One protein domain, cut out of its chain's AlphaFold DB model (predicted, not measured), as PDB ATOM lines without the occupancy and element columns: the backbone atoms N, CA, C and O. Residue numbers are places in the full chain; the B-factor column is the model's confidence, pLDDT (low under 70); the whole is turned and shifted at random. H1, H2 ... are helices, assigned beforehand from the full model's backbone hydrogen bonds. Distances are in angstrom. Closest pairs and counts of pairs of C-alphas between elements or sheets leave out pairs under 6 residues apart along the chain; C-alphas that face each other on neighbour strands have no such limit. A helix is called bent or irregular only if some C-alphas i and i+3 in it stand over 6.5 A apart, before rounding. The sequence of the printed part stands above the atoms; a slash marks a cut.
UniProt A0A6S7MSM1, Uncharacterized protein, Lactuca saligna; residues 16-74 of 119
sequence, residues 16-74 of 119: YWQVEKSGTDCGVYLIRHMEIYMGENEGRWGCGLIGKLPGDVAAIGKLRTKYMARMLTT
ATOM      1  N   TYR A  16     -21.393 -41.648  52.584       70.38
ATOM      2  CA  TYR A  16     -20.076 -41.063  52.907       70.38
ATOM      3  C   TYR A  16     -19.130 -40.959  51.695       70.38
ATOM      4  O   TYR A  16     -18.138 -40.239  51.742       70.38
ATOM      5  N   TRP A  17     -19.425 -41.682  50.612       70.69
ATOM      6  CA  TRP A  17     -18.634 -41.755  49.381       70.69
ATOM      7  C   TRP A  17     -19.344 -41.088  48.192       70.69
ATOM      8  O   TRP A  17     -19.085 -41.439  47.038       70.69
ATOM      9  N   GLN A  18     -20.263 -40.149  48.446       72.31
ATOM     10  CA  GLN A  18     -20.915 -39.369  47.394       72.31
ATOM     11  C   GLN A  18     -19.868 -38.627  46.552       72.31
ATOM     12  O   GLN A  18     -19.079 -37.838  47.065       72.31
ATOM     13  N   VAL A  19     -19.867 -38.872  45.239       68.94
ATOM     14  CA  VAL A  19     -18.929 -38.225  44.313       68.94
ATOM     15  C   VAL A  19     -19.672 -37.193  43.477       68.94
ATOM     16  O   VAL A  19     -20.342 -37.541  42.506       68.94
ATOM     17  N   GLU A  20     -19.530 -35.913  43.822       63.00
ATOM     18  CA  GLU A  20     -20.176 -34.806  43.094       63.00
ATOM     19  C   GLU A  20     -19.612 -34.601  41.678       63.00
ATOM     20  O   GLU A  20     -20.303 -34.111  40.789       63.00
ATOM     21  N   LYS A  21     -18.352 -34.994  41.440       63.69
ATOM     22  CA  LYS A  21     -17.642 -34.805  40.160       63.69
ATOM     23  C   LYS A  21     -16.943 -36.085  39.707       63.69
ATOM     24  O   LYS A  21     -15.724 -36.136  39.585       63.69
ATOM     25  N   SER A  22     -17.711 -37.145  39.464       61.09
ATOM     26  CA  SER A  22     -17.167 -38.449  39.042       61.09
ATOM     27  C   SER A  22     -16.706 -38.494  37.579       61.09
ATOM     28  O   SER A  22     -16.063 -39.461  37.170       61.09
ATOM     29  N   GLY A  23     -16.984 -37.451  36.787       75.25
ATOM     30  CA  GLY A  23     -16.525 -37.344  35.402       75.25
ATOM     31  C   GLY A  23     -16.931 -38.564  34.572       75.25
ATOM     32  O   GLY A  23     -18.102 -38.929  34.525       75.25
ATOM     33  N   THR A  24     -15.958 -39.223  33.940       80.06
ATOM     34  CA  THR A  24     -16.185 -40.426  33.120       80.06
ATOM     35  C   THR A  24     -16.459 -41.697  33.927       80.06
ATOM     36  O   THR A  24     -16.770 -42.727  33.336       80.06
ATOM     37  N   ASP A  25     -16.328 -41.651  35.255       84.88
ATOM     38  CA  ASP A  25     -16.392 -42.831  36.122       84.88
ATOM     39  C   ASP A  25     -17.707 -42.973  36.880       84.88
ATOM     40  O   ASP A  25     -17.885 -43.948  37.611       84.88
ATOM     41  N   CYS A  26     -18.661 -42.064  36.659       84.81
ATOM     42  CA  CYS A  26     -19.995 -42.103  37.260       84.81
ATOM     43  C   CYS A  26     -20.668 -43.481  37.133       84.81
ATOM     44  O   CYS A  26     -21.217 -43.993  38.107       84.81
ATOM     45  N   GLY A  27     -20.549 -44.126  35.967       87.62
ATOM     46  CA  GLY A  27     -21.102 -45.459  35.725       87.62
ATOM     47  C   GLY A  27     -20.446 -46.558  36.565       87.62
ATOM     48  O   GLY A  27     -21.131 -47.467  37.023       87.62
ATOM     49  N   VAL A  28     -19.139 -46.467  36.835       90.62
ATOM     50  CA  VAL A  28     -18.434 -47.446  37.682       90.62
ATOM     51  C   VAL A  28     -18.922 -47.348  39.126       90.62
ATOM     52  O   VAL A  28     -19.197 -48.381  39.738       90.62
ATOM     53  N   TYR A  29     -19.075 -46.125  39.646       86.38
ATOM     54  CA  TYR A  29     -19.654 -45.893  40.970       86.38
ATOM     55  C   TYR A  29     -21.086 -46.422  41.041       86.38
ATOM     56  O   TYR A  29     -21.395 -47.208  41.929       86.38
ATOM     57  N   LEU A  30     -21.932 -46.075  40.065       88.31
ATOM     58  CA  LEU A  30     -23.330 -46.508  40.028       88.31
ATOM     59  C   LEU A  30     -23.473 -48.035  40.046       88.31
ATOM     60  O   LEU A  30     -24.226 -48.573  40.854       88.31
ATOM     61  N   ILE A  31     -22.731 -48.743  39.192       92.81
ATOM     62  CA  ILE A  31     -22.791 -50.209  39.137       92.81
ATOM     63  C   ILE A  31     -22.268 -50.806  40.442       92.81
ATOM     64  O   ILE A  31     -22.901 -51.691  41.007       92.81
ATOM     65  N   ARG A  32     -21.137 -50.306  40.962       91.25
ATOM     66  CA  ARG A  32     -20.574 -50.784  42.233       91.25
ATOM     67  C   ARG A  32     -21.545 -50.596  43.390       91.25
ATOM     68  O   ARG A  32     -21.617 -51.455  44.259       91.25
ATOM     69  N   HIS A  33     -22.274 -49.491  43.396       86.50
ATOM     70  CA  HIS A  33     -23.319 -49.236  44.366       86.50
ATOM     71  C   HIS A  33     -24.417 -50.297  44.246       86.50
ATOM     72  O   HIS A  33     -24.639 -51.058  45.182       86.50
ATOM     73  N   MET A  34     -25.049 -50.414  43.081       89.38
ATOM     74  CA  MET A  34     -26.133 -51.379  42.892       89.38
ATOM     75  C   MET A  34     -25.704 -52.831  43.165       89.38
ATOM     76  O   MET A  34     -26.511 -53.600  43.670       89.38
ATOM     77  N   GLU A  35     -24.446 -53.204  42.893       92.00
ATOM     78  CA  GLU A  35     -23.916 -54.545  43.197       92.00
ATOM     79  C   GLU A  35     -23.850 -54.859  44.700       92.00
ATOM     80  O   GLU A  35     -23.942 -56.027  45.069       92.00
ATOM     81  N   ILE A  36     -23.616 -53.859  45.554       87.94
ATOM     82  CA  ILE A  36     -23.324 -54.087  46.977       87.94
ATOM     83  C   ILE A  36     -24.427 -53.600  47.913       87.94
ATOM     84  O   ILE A  36     -24.331 -53.821  49.113       87.94
ATOM     85  N   TYR A  37     -25.444 -52.912  47.394       88.19
ATOM     86  CA  TYR A  37     -26.584 -52.490  48.196       88.19
ATOM     87  C   TYR A  37     -27.487 -53.675  48.520       88.19
ATOM     88  O   TYR A  37     -28.078 -54.270  47.621       88.19
ATOM     89  N   MET A  38     -27.628 -53.972  49.806       88.81
ATOM     90  CA  MET A  38     -28.467 -55.054  50.327       88.81
ATOM     91  C   MET A  38     -29.605 -54.520  51.208       88.81
ATOM     92  O   MET A  38     -30.186 -55.263  51.998       88.81
ATOM     93  N   GLY A  39     -29.945 -53.234  51.075       87.31
ATOM     94  CA  GLY A  39     -30.993 -52.594  51.873       87.31
ATOM     95  C   GLY A  39     -30.486 -51.976  53.176       87.31
ATOM     96  O   GLY A  39     -31.274 -51.745  54.091       87.31
ATOM     97  N   GLU A  40     -29.184 -51.713  53.296       86.19
ATOM     98  CA  GLU A  40     -28.615 -51.097  54.488       86.19
ATOM     99  C   GLU A  40     -29.141 -49.671  54.713       86.19
ATOM    100  O   GLU A  40     -29.494 -48.932  53.788       86.19
ATOM    101  N   ASN A  41     -29.142 -49.265  55.985       82.56
ATOM    102  CA  ASN A  41     -29.522 -47.918  56.390       82.56
ATOM    103  C   ASN A  41     -28.554 -46.852  55.851       82.56
ATOM    104  O   ASN A  41     -27.374 -47.105  55.589       82.56
ATOM    105  N   GLU A  42     -29.061 -45.621  55.769       81.69
ATOM    106  CA  GLU A  42     -28.293 -44.427  55.409       81.69
ATOM    107  C   GLU A  42     -26.989 -44.318  56.221       81.69
ATOM    108  O   GLU A  42     -26.955 -44.598  57.422       81.69
ATOM    109  N   GLY A  43     -25.890 -43.973  55.545       77.38
ATOM    110  CA  GLY A  43     -24.555 -43.874  56.141       77.38
ATOM    111  C   GLY A  43     -23.850 -45.197  56.484       77.38
ATOM    112  O   GLY A  43     -22.647 -45.170  56.731       77.38
ATOM    113  N   ARG A  44     -24.531 -46.356  56.469       79.69
ATOM    114  CA  ARG A  44     -23.926 -47.664  56.831       79.69
ATOM    115  C   ARG A  44     -23.451 -48.506  55.645       79.69
ATOM    116  O   ARG A  44     -22.791 -49.522  55.832       79.69
ATOM    117  N   TRP A  45     -23.787 -48.093  54.435       79.25
ATOM    118  CA  TRP A  45     -23.662 -48.899  53.223       79.25
ATOM    119  C   TRP A  45     -22.275 -48.813  52.541       79.25
ATOM    120  O   TRP A  45     -22.133 -48.329  51.435       79.25
ATOM    121  N   GLY A  46     -21.187 -49.279  53.146       79.81
ATOM    122  CA  GLY A  46     -19.861 -49.058  52.544       79.81
ATOM    123  C   GLY A  46     -19.609 -49.771  51.201       79.81
ATOM    124  O   GLY A  46     -19.525 -50.994  51.157       79.81
ATOM    125  N   CYS A  47     -19.361 -49.028  50.110       80.44
ATOM    126  CA  CYS A  47     -19.067 -49.616  48.787       80.44
ATOM    127  C   CYS A  47     -17.605 -50.033  48.560       80.44
ATOM    128  O   CYS A  47     -17.261 -50.596  47.511       80.44
ATOM    129  N   GLY A  48     -16.746 -49.813  49.558       83.69
ATOM    130  CA  GLY A  48     -15.304 -50.054  49.471       83.69
ATOM    131  C   GLY A  48     -14.561 -49.027  48.611       83.69
ATOM    132  O   GLY A  48     -13.387 -49.231  48.315       83.69
ATOM    133  N   LEU A  49     -15.242 -47.953  48.207       85.50
ATOM    134  CA  LEU A  49     -14.642 -46.745  47.648       85.50
ATOM    135  C   LEU A  49     -14.733 -45.636  48.695       85.50
ATOM    136  O   LEU A  49     -15.659 -45.613  49.511       85.50
ATOM    137  N   ILE A  50     -13.762 -44.731  48.681       79.12
ATOM    138  CA  ILE A  50     -13.701 -43.612  49.629       79.12
ATOM    139  C   ILE A  50     -14.307 -42.322  49.061       79.12
ATOM    140  O   ILE A  50     -14.343 -41.310  49.756       79.12
ATOM    141  N   GLY A  51     -14.760 -42.341  47.803       74.38
ATOM    142  CA  GLY A  51     -15.331 -41.190  47.100       74.38
ATOM    143  C   GLY A  51     -14.294 -40.117  46.750       74.38
ATOM    144  O   GLY A  51     -14.648 -39.008  46.349       74.38
ATOM    145  N   LYS A  52     -13.001 -40.428  46.897       70.81
ATOM    146  CA  LYS A  52     -11.888 -39.505  46.653       70.81
ATOM    147  C   LYS A  52     -11.112 -40.011  45.453       70.81
ATOM    148  O   LYS A  52     -10.381 -40.995  45.555       70.81
ATOM    149  N   LEU A  53     -11.240 -39.292  44.335       69.62
ATOM    150  CA  LEU A  53     -10.660 -39.654  43.037       69.62
ATOM    151  C   LEU A  53      -9.225 -40.206  43.130       69.62
ATOM    152  O   LEU A  53      -9.018 -41.286  42.587       69.62
ATOM    153  N   PRO A  54      -8.261 -39.581  43.843       73.25
ATOM    154  CA  PRO A  54      -6.904 -40.124  43.952       73.25
ATOM    155  C   PRO A  54      -6.800 -41.463  44.698       73.25
ATOM    156  O   PRO A  54      -5.987 -42.302  44.320       73.25
ATOM    157  N   GLY A  55      -7.602 -41.683  45.743       77.12
ATOM    158  CA  GLY A  55      -7.545 -42.919  46.533       77.12
ATOM    159  C   GLY A  55      -8.270 -44.092  45.877       77.12
ATOM    160  O   GLY A  55      -7.900 -45.243  46.092       77.12
ATOM    161  N   ASP A  56      -9.246 -43.806  45.015       85.31
ATOM    162  CA  ASP A  56     -10.043 -44.833  44.348       85.31
ATOM    163  C   ASP A  56      -9.501 -45.234  42.962       85.31
ATOM    164  O   ASP A  56      -9.968 -46.225  42.402       85.31
ATOM    165  N   VAL A  57      -8.500 -44.538  42.394       86.12
ATOM    166  CA  VAL A  57      -8.037 -44.736  40.995       86.12
ATOM    167  C   VAL A  57      -7.799 -46.207  40.644       86.12
ATOM    168  O   VAL A  57      -8.282 -46.693  39.617       86.12
ATOM    169  N   ALA A  58      -7.053 -46.931  41.480       89.06
ATOM    170  CA  ALA A  58      -6.708 -48.326  41.215       89.06
ATOM    171  C   ALA A  58      -7.936 -49.248  41.303       89.06
ATOM    172  O   ALA A  58      -8.107 -50.136  40.462       89.06
ATOM    173  N   ALA A  59      -8.806 -49.022  42.292       90.06
ATOM    174  CA  ALA A  59     -10.043 -49.777  42.466       90.06
ATOM    175  C   ALA A  59     -11.009 -49.526  41.300       90.06
ATOM    176  O   ALA A  59     -11.504 -50.479  40.698       90.06
ATOM    177  N   ILE A  60     -11.188 -48.263  40.903       91.06
ATOM    178  CA  ILE A  60     -11.974 -47.864  39.730       91.06
ATOM    179  C   ILE A  60     -11.406 -48.510  38.469       91.06
ATOM    180  O   ILE A  60     -12.168 -49.038  37.669       91.06
ATOM    181  N   GLY A  61     -10.083 -48.515  38.285       91.81
ATOM    182  CA  GLY A  61      -9.437 -49.171  37.146       91.81
ATOM    183  C   GLY A  61      -9.814 -50.648  37.031       91.81
ATOM    184  O   GLY A  61     -10.243 -51.096  35.968       91.81
ATOM    185  N   LYS A  62      -9.726 -51.388  38.143       93.88
ATOM    186  CA  LYS A  62     -10.101 -52.809  38.206       93.88
ATOM    187  C   LYS A  62     -11.595 -53.022  37.956       93.88
ATOM    188  O   LYS A  62     -11.963 -53.894  37.169       93.88
ATOM    189  N   LEU A  63     -12.453 -52.218  38.587       94.62
ATOM    190  CA  LEU A  63     -13.905 -52.301  38.416       94.62
ATOM    191  C   LEU A  63     -14.322 -51.972  36.984       94.62
ATOM    192  O   LEU A  63     -15.125 -52.697  36.407       94.62
ATOM    193  N   ARG A  64     -13.717 -50.951  36.371       93.94
ATOM    194  CA  ARG A  64     -13.962 -50.586  34.974       93.94
ATOM    195  C   ARG A  64     -13.647 -51.758  34.048       93.94
ATOM    196  O   ARG A  64     -14.497 -52.127  33.247       93.94
ATOM    197  N   THR A  65     -12.485 -52.398  34.206       94.38
ATOM    198  CA  THR A  65     -12.130 -53.589  33.417       94.38
ATOM    199  C   THR A  65     -13.104 -54.746  33.656       94.38
ATOM    200  O   THR A  65     -13.566 -55.351  32.692       94.38
ATOM    201  N   LYS A  66     -13.472 -55.026  34.916       95.94
ATOM    202  CA  LYS A  66     -14.450 -56.072  35.274       95.94
ATOM    203  C   LYS A  66     -15.801 -55.834  34.590       95.94
ATOM    204  O   LYS A  66     -16.355 -56.748  33.984       95.94
ATOM    205  N   TYR A  67     -16.335 -54.620  34.697       96.19
ATOM    206  CA  TYR A  67     -17.642 -54.277  34.144       96.19
ATOM    207  C   TYR A  67     -17.626 -54.266  32.621       96.19
ATOM    208  O   TYR A  67     -18.522 -54.842  32.014       96.19
ATOM    209  N   MET A  68     -16.579 -53.713  32.001       93.75
ATOM    210  CA  MET A  68     -16.410 -53.771  30.550       93.75
ATOM    211  C   MET A  68     -16.350 -55.215  30.053       93.75
ATOM    212  O   MET A  68     -17.059 -55.553  29.114       93.75
ATOM    213  N   ALA A  69     -15.569 -56.085  30.698       93.31
ATOM    214  CA  ALA A  69     -15.493 -57.490  30.308       93.31
ATOM    215  C   ALA A  69     -16.874 -58.163  30.342       93.31
ATOM    216  O   ALA A  69     -17.241 -58.826  29.379       93.31
ATOM    217  N   ARG A  70     -17.668 -57.935  31.400       94.81
ATOM    218  CA  ARG A  70     -19.044 -58.454  31.495       94.81
ATOM    219  C   ARG A  70     -19.970 -57.887  30.416       94.81
ATOM    220  O   ARG A  70     -20.720 -58.646  29.818       94.81
ATOM    221  N   MET A  71     -19.917 -56.580  30.150       94.88
ATOM    222  CA  MET A  71     -20.736 -55.951  29.101       94.88
ATOM    223  C   MET A  71     -20.388 -56.472  27.705       94.88
ATOM    224  O   MET A  71     -21.267 -56.608  26.867       94.88
ATOM    225  N   LEU A  72     -19.116 -56.776  27.445       94.50
ATOM    226  CA  LEU A  72     -18.686 -57.275  26.141       94.50
ATOM    227  C   LEU A  72     -19.074 -58.743  25.913       94.50
ATOM    228  O   LEU A  72     -19.306 -59.125  24.767       94.50
ATOM    229  N   THR A  73     -19.155 -59.553  26.974       92.19
ATOM    230  CA  THR A  73     -19.379 -61.009  26.883       92.19
ATOM    231  C   THR A  73     -20.793 -61.471  27.244       92.19
ATOM    232  O   THR A  73     -21.118 -62.644  27.037       92.19
ATOM    233  N   THR A  74     -21.636 -60.583  27.772       95.19
ATOM    234  CA  THR A  74     -23.036 -60.886  28.101       95.19
ATOM    235  C   THR A  74     -23.866 -61.209  26.857       95.19
ATOM    236  O   THR A  74     -23.626 -60.651  25.788       95.19
TER     237      THR A  74
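This is residues 16 to 74 of the 119 residues of an uncharacterized protein of Lactuca saligna (UniProt A0A6S7MSM1). Two irregular helices, H1 and then H2, cross at a wide angle, and a long loop, residues 37 to 52, leads from the end of H1 back to the start of H2. Residues 69 to 74, mostly the last part of H2, stick out. The printed part has 59 residues, 35 of them in the two helices, with no named strand; its class is all helix. It is compact, with a radius of gyration of the C-alphas of 11.8 A, and spans 34 by 26 by 16 A.

H1, residues 23 to 36, touches H2, residues 53 to 73, with residues 60 to 67 of H2 alone. Their closest C-alphas, those of Val 28 and Arg 64, are 6.1 A apart. Their lines, both rough, are about perpendicular, at 73 degrees. H2 has a kink of 43 degrees near residue 60. O i to N i+4 pairs are within hydrogen-bond range in 8 of 10 cases in H1 and 15 of 17 in H2.

H1 begins at C-alpha 23 (-16.525, -37.344, 35.402) and measures 21.5 A; C-alphas 24 and 27 are 7.5 A apart. H2 measures 28.2 A and ends at C-alpha 73 (-19.379, -61.009, 26.883); C-alphas 55 and 58 are 7.6 A apart.

The two C-alphas farthest apart, Gly 43 and Thr 73, are 34.3 A apart. The printed part has no cut, and the link H1 to H2 is long. Residues 19 to 22 and 53 have pLDDT under 70.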